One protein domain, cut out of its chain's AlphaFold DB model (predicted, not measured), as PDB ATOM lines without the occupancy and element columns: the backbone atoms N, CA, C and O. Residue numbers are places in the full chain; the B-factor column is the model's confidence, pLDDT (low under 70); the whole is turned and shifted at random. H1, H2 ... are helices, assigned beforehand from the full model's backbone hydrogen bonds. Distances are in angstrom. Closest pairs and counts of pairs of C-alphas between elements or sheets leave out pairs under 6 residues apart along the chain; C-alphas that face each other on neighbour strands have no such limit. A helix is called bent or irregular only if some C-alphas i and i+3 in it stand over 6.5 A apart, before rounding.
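What this domain is: This is residues 68 to 125 of the 125 residues of an uncharacterized protein of Araneus ventricosus (UniProt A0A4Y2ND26). What shape does the model have? A small body is built of the long helix H3 with two short helices, H1 and H2, near it: H1 by the first part of H3, H2 packed crosswise on a later part. Residues 113 to 125, of which 113 to 115 belong to H3, stick out from this body as a tail that makes much of the length. What are the counts and the size? The printed part has 58 residues with three named helices, in the order H1, H2, H3, and no named strand; the class is all helix. The whole is loose, with a radius of gyration of the C-alphas of 14.5 A, and spans 49 by 21 by 18 A.

How they stand to each other: How does the first helix stand? H1, residues 69 to 74, is close to but not clearly touching H3, residues 94 to 115; their closest C-alphas, of Glu 69 and Phe 96, are 7.7 A apart. They run the same way at a steep tilt of 59 degrees. What does the second helix meet? H2, residues 81 to 87, is apart from H1. It touches H3, about perpendicular at 75 degrees, and H3 touches it with residues 107 to 111 alone; the closest C-alphas, of Cys 82 and Leu 108, are 6.9 A apart. Are the helix backbones in order? In H1 and H2 every O i to N i+4 pair is within hydrogen-bond range, in H3 16 of 18.

Where its parts are: Where does the first helix begin? H1 begins at C-alpha 69, (2.195, 3.920, -31.771), and is 8.7 A long; H2 is 9.9 A long. How does H3 run? It is 27.6 A long and ends at C-alpha 115, (-22.829, 3.263, -26.053). It is irregular, with C-alphas 99 and 102 8.3 A apart, and has a kink of 77 degrees near residue 101.

The domain as a whole: How far does it reach? The two C-alphas farthest apart, of Lys 70 and Pro 125, are 49.2 A apart; without residues 113 to 125 the body spans 24 by 19 by 19 A. Are there cuts or long links? The printed part has no cut, and the links H1 to H2 and H2 to H3 are short. Where is confidence low? Residues 115 to 125 have pLDDT under 70; the mean of the printed part is 80.0.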
ATOM      1  N   ASP A  68       4.013   6.851 -28.180       95.25
ATOM      2  CA  ASP A  68       4.045   6.490 -29.596       95.25
ATOM      3  C   ASP A  68       3.086   5.340 -29.966       95.25
ATOM      4  O   ASP A  68       2.393   4.750 -29.128       95.25
ATOM      5  N   GLU A  69       3.019   5.022 -31.262       93.44
ATOM      6  CA  GLU A  69       2.195   3.920 -31.771       93.44
ATOM      7  C   GLU A  69       2.609   2.543 -31.219       93.44
ATOM      8  O   GLU A  69       1.754   1.670 -31.055       93.44
ATOM      9  N   LYS A  70       3.892   2.330 -30.893       93.19
ATOM     10  CA  LYS A  70       4.378   1.047 -30.361       93.19
ATOM     11  C   LYS A  70       3.892   0.856 -28.936       93.19
ATOM     12  O   LYS A  70       3.384  -0.217 -28.609       93.19
ATOM     13  N   PHE A  71       3.978   1.901 -28.120       95.69
ATOM     14  CA  PHE A  71       3.403   1.916 -26.784       95.69
ATOM     15  C   PHE A  71       1.888   1.697 -26.835       95.69
ATOM     16  O   PHE A  71       1.345   0.895 -26.070       95.69
ATOM     17  N   ALA A  72       1.204   2.348 -27.783       92.19
ATOM     18  CA  ALA A  72      -0.232   2.170 -27.966       92.19
ATOM     19  C   ALA A  72      -0.617   0.710 -28.272       92.19
ATOM     20  O   ALA A  72      -1.612   0.203 -27.752       92.19
ATOM     21  N   LEU A  73       0.188   0.012 -29.079       88.88
ATOM     22  CA  LEU A  73      -0.003  -1.408 -29.387       88.88
ATOM     23  C   LEU A  73       0.289  -2.325 -28.198       88.88
ATOM     24  O   LEU A  73      -0.452  -3.284 -27.970       88.88
ATOM     25  N   GLU A  74       1.341  -2.033 -27.436       93.00
ATOM     26  CA  GLU A  74       1.712  -2.789 -26.236       93.00
ATOM     27  C   GLU A  74       0.578  -2.762 -25.198       93.00
ATOM     28  O   GLU A  74       0.173  -3.809 -24.690       93.00
ATOM     29  N   PHE A  75      -0.027  -1.589 -24.982       93.50
ATOM     30  CA  PHE A  75      -1.115  -1.371 -24.020       93.50
ATOM     31  C   PHE A  75      -2.505  -1.273 -24.654       93.50
ATOM     32  O   PHE A  75      -3.440  -0.716 -24.072       93.50
ATOM     33  N   GLN A  76      -2.689  -1.879 -25.824       87.25
ATOM     34  CA  GLN A  76      -3.915  -1.784 -26.623       87.25
ATOM     35  C   GLN A  76      -5.210  -2.201 -25.912       87.25
ATOM     36  O   GLN A  76      -6.288  -1.816 -26.342       87.25
ATOM     37  N   ASN A  77      -5.146  -3.010 -24.855       87.81
ATOM     38  CA  ASN A  77      -6.348  -3.421 -24.121       87.81
ATOM     39  C   ASN A  77      -6.706  -2.464 -22.975       87.81
ATOM     40  O   ASN A  77      -7.737  -2.648 -22.336       87.81
ATOM     41  N   LYS A  78      -5.848  -1.480 -22.692       91.38
ATOM     42  CA  LYS A  78      -6.028  -0.508 -21.609       91.38
ATOM     43  C   LYS A  78      -6.288   0.900 -22.124       91.38
ATOM     44  O   LYS A  78      -7.023   1.658 -21.501       91.38
ATOM     45  N   ILE A  79      -5.677   1.236 -23.253       91.06
ATOM     46  CA  ILE A  79      -5.783   2.550 -23.875       91.06
ATOM     47  C   ILE A  79      -7.189   2.799 -24.430       91.06
ATOM     48  O   ILE A  79      -7.820   1.921 -25.023       91.06
ATOM     49  N   ASP A  80      -7.654   4.039 -24.278       91.19
ATOM     50  CA  ASP A  80      -8.912   4.499 -24.860       91.19
ATOM     51  C   ASP A  80      -8.728   4.827 -26.352       91.19
ATOM     52  O   ASP A  80      -8.413   5.948 -26.763       91.19
ATOM     53  N   TRP A  81      -8.938   3.818 -27.195       89.56
ATOM     54  CA  TRP A  81      -8.860   3.967 -28.649       89.56
ATOM     55  C   TRP A  81      -9.847   4.991 -29.206       89.56
ATOM     56  O   TRP A  81      -9.511   5.703 -30.152       89.56
ATOM     57  N   CYS A  82     -11.046   5.103 -28.630       87.94
ATOM     58  CA  CYS A  82     -12.019   6.102 -29.062       87.94
ATOM     59  C   CYS A  82     -11.471   7.515 -28.851       87.94
ATOM     60  O   CYS A  82     -11.616   8.367 -29.731       87.94
ATOM     61  N   TYR A  83     -10.792   7.752 -27.726       91.00
ATOM     62  CA  TYR A  83     -10.116   9.018 -27.470       91.00
ATOM     63  C   TYR A  83      -8.988   9.277 -28.477       91.00
ATOM     64  O   TYR A  83      -8.903  10.380 -29.026       91.00
ATOM     65  N   ILE A  84      -8.155   8.271 -28.775       91.81
ATOM     66  CA  ILE A  84      -7.073   8.411 -29.764       91.81
ATOM     67  C   ILE A  84      -7.626   8.820 -31.127       91.81
ATOM     68  O   ILE A  84      -7.183   9.826 -31.681       91.81
ATOM     69  N   PHE A  85      -8.625   8.105 -31.649       88.69
ATOM     70  CA  PHE A  85      -9.179   8.412 -32.970       88.69
ATOM     71  C   PHE A  85      -9.870   9.775 -33.025       88.69
ATOM     72  O   PHE A  85      -9.876  10.414 -34.075       88.69
ATOM     73  N   LYS A  86     -10.424  10.247 -31.903       89.50
ATOM     74  CA  LYS A  86     -11.105  11.542 -31.842       89.50
ATOM     75  C   LYS A  86     -10.150  12.726 -31.673       89.50
ATOM     76  O   LYS A  86     -10.429  13.795 -32.211       89.50
ATOM     77  N   TYR A  87      -9.054  12.560 -30.930       93.88
ATOM     78  CA  TYR A  87      -8.235  13.691 -30.470       93.88
ATOM     79  C   TYR A  87      -6.720  13.536 -30.667       93.88
ATOM     80  O   TYR A  87      -6.013  14.543 -30.679       93.88
ATOM     81  N   LYS A  88      -6.195  12.315 -30.828       93.19
ATOM     82  CA  LYS A  88      -4.748  12.033 -30.933       93.19
ATOM     83  C   LYS A  88      -4.371  11.244 -32.189       93.19
ATOM     84  O   LYS A  88      -3.385  10.523 -32.183       93.19
ATOM     85  N   LEU A  89      -5.100  11.425 -33.290       89.44
ATOM     86  CA  LEU A  89      -4.860  10.716 -34.556       89.44
ATOM     87  C   LEU A  89      -3.398  10.798 -35.044       89.44
ATOM     88  O   LEU A  89      -2.897   9.855 -35.643       89.44
ATOM     89  N   HIS A  90      -2.716  11.911 -34.745       90.50
ATOM     90  CA  HIS A  90      -1.331  12.189 -35.134       90.50
ATOM     91  C   HIS A  90      -0.284  11.222 -34.555       90.50
ATOM     92  O   HIS A  90       0.846  11.232 -35.031       90.50
ATOM     93  N   ILE A  91      -0.618  10.423 -33.533       90.12
ATOM     94  CA  ILE A  91       0.315   9.428 -32.978       90.12
ATOM     95  C   ILE A  91       0.399   8.158 -33.836       90.12
ATOM     96  O   ILE A  91       1.289   7.345 -33.613       90.12
ATOM     97  N   LEU A  92      -0.537   7.965 -34.773       92.12
ATOM     98  CA  LEU A  92      -0.666   6.755 -35.584       92.12
ATOM     99  C   LEU A  92      -0.208   7.026 -37.020       92.12
ATOM    100  O   LEU A  92      -0.682   7.971 -37.655       92.12
ATOM    101  N   SER A  93       0.673   6.177 -37.543       93.94
ATOM    102  CA  SER A  93       1.122   6.237 -38.937       93.94
ATOM    103  C   SER A  93       0.095   5.664 -39.928       93.94
ATOM    104  O   SER A  93      -0.767   4.862 -39.572       93.94
ATOM    105  N   ASP A  94       0.216   6.005 -41.216       92.00
ATOM    106  CA  ASP A  94      -0.582   5.383 -42.292       92.00
ATOM    107  C   ASP A  94      -0.371   3.858 -42.370       92.00
ATOM    108  O   ASP A  94      -1.294   3.089 -42.677       92.00
ATOM    109  N   GLU A  95       0.844   3.408 -42.053       92.75
ATOM    110  CA  GLU A  95       1.195   1.992 -41.966       92.75
ATOM    111  C   GLU A  95       0.420   1.299 -40.841       92.75
ATOM    112  O   GLU A  95      -0.153   0.229 -41.065       92.75
ATOM    113  N   PHE A  96       0.302   1.941 -39.672       90.81
ATOM    114  CA  PHE A  96      -0.508   1.438 -38.563       90.81
ATOM    115  C   PHE A  96      -1.956   1.174 -38.997       90.81
ATOM    116  O   PHE A  96      -2.485   0.084 -38.761       90.81
ATOM    117  N   TYR A  97      -2.601   2.127 -39.683       87.12
ATOM    118  CA  TYR A  97      -3.969   1.923 -40.180       87.12
ATOM    119  C   TYR A  97      -4.039   0.756 -41.156       87.12
ATOM    120  O   TYR A  97      -4.912  -0.102 -41.036       87.12
ATOM    121  N   SER A  98      -3.099   0.703 -42.096       90.19
ATOM    122  CA  SER A  98      -3.060  -0.329 -43.130       90.19
ATOM    123  C   SER A  98      -2.913  -1.731 -42.533       90.19
ATOM    124  O   SER A  98      -3.583  -2.667 -42.973       90.19
ATOM    125  N   LEU A  99      -2.093  -1.876 -41.489       90.44
ATOM    126  CA  LEU A  99      -1.852  -3.156 -40.827       90.44
ATOM    127  C   LEU A  99      -2.982  -3.551 -39.862       90.44
ATOM    128  O   LEU A  99      -3.273  -4.739 -39.697       90.44
ATOM    129  N   HIS A 100      -3.647  -2.574 -39.237       84.88
ATOM    130  CA  HIS A 100      -4.567  -2.816 -38.123       84.88
ATOM    131  C   HIS A 100      -6.039  -2.462 -38.389       84.88
ATOM    132  O   HIS A 100      -6.862  -2.653 -37.491       84.88
ATOM    133  N   TYR A 101      -6.422  -2.036 -39.604       84.88
ATOM    134  CA  TYR A 101      -7.780  -1.547 -39.917       84.88
ATOM    135  C   TYR A 101      -8.911  -2.466 -39.431       84.88
ATOM    136  O   TYR A 101      -9.896  -1.985 -38.880       84.88
ATOM    137  N   ARG A 102      -8.775  -3.796 -39.565       88.25
ATOM    138  CA  ARG A 102      -9.806  -4.748 -39.107       88.25
ATOM    139  C   ARG A 102     -10.041  -4.651 -37.605       88.25
ATOM    140  O   ARG A 102     -11.182  -4.632 -37.156       88.25
ATOM    141  N   LYS A 103      -8.957  -4.578 -36.832       82.00
ATOM    142  CA  LYS A 103      -9.016  -4.476 -35.373       82.00
ATOM    143  C   LYS A 103      -9.588  -3.128 -34.948       82.00
ATOM    144  O   LYS A 103     -10.431  -3.093 -34.059       82.00
ATOM    145  N   ILE A 104      -9.182  -2.055 -35.627       81.56
ATOM    146  CA  ILE A 104      -9.709  -0.703 -35.414       81.56
ATOM    147  C   ILE A 104     -11.226  -0.682 -35.621       81.56
ATOM    148  O   ILE A 104     -11.956  -0.234 -34.742       81.56
ATOM    149  N   VAL A 105     -11.710  -1.236 -36.737       86.00
ATOM    150  CA  VAL A 105     -13.148  -1.334 -37.024       86.00
ATOM    151  C   VAL A 105     -13.873  -2.114 -35.927       86.00
ATOM    152  O   VAL A 105     -14.889  -1.638 -35.431       86.00
ATOM    153  N   CYS A 106     -13.348  -3.260 -35.484       86.19
ATOM    154  CA  CYS A 106     -13.958  -4.020 -34.389       86.19
ATOM    155  C   CYS A 106     -14.022  -3.229 -33.073       86.19
ATOM    156  O   CYS A 106     -15.045  -3.272 -32.397       86.19
ATOM    157  N   ILE A 107     -12.956  -2.504 -32.715       79.31
ATOM    158  CA  ILE A 107     -12.909  -1.673 -31.502       79.31
ATOM    159  C   ILE A 107     -13.959  -0.561 -31.575       79.31
ATOM    160  O   ILE A 107     -14.723  -0.375 -30.630       79.31
ATOM    161  N   LEU A 108     -14.031   0.143 -32.706       80.31
ATOM    162  CA  LEU A 108     -14.999   1.219 -32.911       80.31
ATOM    163  C   LEU A 108     -16.440   0.697 -32.903       80.31
ATOM    164  O   LEU A 108     -17.297   1.295 -32.260       80.31
ATOM    165  N   LEU A 109     -16.705  -0.436 -33.560       85.69
ATOM    166  CA  LEU A 109     -18.022  -1.076 -33.540       85.69
ATOM    167  C   LEU A 109     -18.415  -1.506 -32.127       85.69
ATOM    168  O   LEU A 109     -19.523  -1.207 -31.695       85.69
ATOM    169  N   ALA A 110     -17.513  -2.151 -31.383       83.56
ATOM    170  CA  ALA A 110     -17.772  -2.549 -30.002       83.56
ATOM    171  C   ALA A 110     -18.063  -1.334 -29.108       83.56
ATOM    172  O   ALA A 110     -18.995  -1.369 -28.305       83.56
ATOM    173  N   ALA A 111     -17.311  -0.244 -29.272       76.12
ATOM    174  CA  ALA A 111     -17.546   0.994 -28.540       76.12
ATOM    175  C   ALA A 111     -18.916   1.608 -28.860       76.12
ATOM    176  O   ALA A 111     -19.627   1.997 -27.937       76.12
ATOM    177  N   ILE A 112     -19.321   1.635 -30.135       80.38
ATOM    178  CA  ILE A 112     -20.653   2.102 -30.546       80.38
ATOM    179  C   ILE A 112     -21.738   1.208 -29.941       80.38
ATOM    180  O   ILE A 112     -22.657   1.713 -29.306       80.38
ATOM    181  N   CYS A 113     -21.619  -0.115 -30.067       82.56
ATOM    182  CA  CYS A 113     -22.601  -1.052 -29.517       82.56
ATOM    183  C   CYS A 113     -22.755  -0.918 -27.994       82.56
ATOM    184  O   CYS A 113     -23.869  -1.010 -27.490       82.56
ATOM    185  N   ASN A 114     -21.668  -0.644 -27.269       71.12
ATOM    186  CA  ASN A 114     -21.699  -0.445 -25.817       71.12
ATOM    187  C   ASN A 114     -22.212   0.945 -25.390       71.12
ATOM    188  O   ASN A 114     -22.528   1.134 -24.218       71.12
ATOM    189  N   GLN A 115     -22.293   1.916 -26.306       60.81
ATOM    190  CA  GLN A 115     -22.829   3.263 -26.053       60.81
ATOM    191  C   GLN A 115     -24.310   3.413 -26.440       60.81
ATOM    192  O   GLN A 115     -24.918   4.438 -26.138       60.81
ATOM    193  N   VAL A 116     -24.912   2.409 -27.086       47.31
ATOM    194  CA  VAL A 116     -26.296   2.460 -27.574       47.31
ATOM    195  C   VAL A 116     -27.225   1.723 -26.602       47.31
ATOM    196  O   VAL A 116     -27.354   0.502 -26.645       47.31
ATOM    197  N   SER A 117     -27.966   2.466 -25.769       46.66
ATOM    198  CA  SER A 117     -29.337   2.040 -25.468       46.66
ATOM    199  C   SER A 117     -30.115   2.209 -26.770       46.66
ATOM    200  O   SER A 117     -30.233   3.337 -27.252       46.66
ATOM    201  N   PHE A 118     -30.557   1.114 -27.383       42.09
ATOM    202  CA  PHE A 118     -31.238   1.123 -28.679       42.09
ATOM    203  C   PHE A 118     -32.360   2.172 -28.719       42.09
ATOM    204  O   PHE A 118     -33.423   1.972 -28.138       42.09
ATOM    205  N   TYR A 119     -32.137   3.270 -29.443       44.19
ATOM    206  CA  TYR A 119     -33.219   3.895 -30.188       44.19
ATOM    207  C   TYR A 119     -33.200   3.205 -31.545       44.19
ATOM    208  O   TYR A 119     -32.285   3.429 -32.337       44.19
ATOM    209  N   ASP A 120     -34.134   2.281 -31.745       44.03
ATOM    210  CA  ASP A 120     -34.337   1.588 -33.010       44.03
ATOM    211  C   ASP A 120     -35.056   2.544 -33.980       44.03
ATOM    212  O   ASP A 120     -36.234   2.830 -33.781       44.03
ATOM    213  N   PRO A 121     -34.385   3.077 -35.017       43.84
ATOM    214  CA  PRO A 121     -35.019   3.967 -35.979       43.84
ATOM    215  C   PRO A 121     -35.838   3.210 -37.039       43.84
ATOM    216  O   PRO A 121     -36.470   3.854 -37.876       43.84
ATOM    217  N   LEU A 122     -35.827   1.869 -37.035       43.88
ATOM    218  CA  LEU A 122     -36.638   1.024 -37.919       43.88
ATOM    219  C   LEU A 122     -37.966   0.607 -37.275       43.88
ATOM    220  O   LEU A 122     -38.887   0.228 -37.996       43.88
ATOM    221  N   ASN A 123     -38.092   0.749 -35.956       40.41
ATOM    222  CA  ASN A 123     -39.374   0.736 -35.263       40.41
ATOM    223  C   ASN A 123     -39.837   2.184 -35.043       40.41
ATOM    224  O   ASN A 123     -39.680   2.766 -33.970       40.41
ATOM    225  N   GLY A 124     -40.395   2.778 -36.102       36.16
ATOM    226  CA  GLY A 124     -41.312   3.911 -35.949       36.16
ATOM    227  C   GLY A 124     -42.561   3.499 -35.149       36.16
ATOM    228  O   GLY A 124     -42.736   2.304 -34.902       36.16
ATOM    229  N   PRO A 125     -43.405   4.456 -34.715       40.97
ATOM    230  CA  PRO A 125     -44.637   4.128 -33.997       40.97
ATOM    231  C   PRO A 125     -45.530   3.150 -34.770       40.97
ATOM    232  O   PRO A 125     -45.554   3.230 -36.022       40.97
TER     233      PRO A 125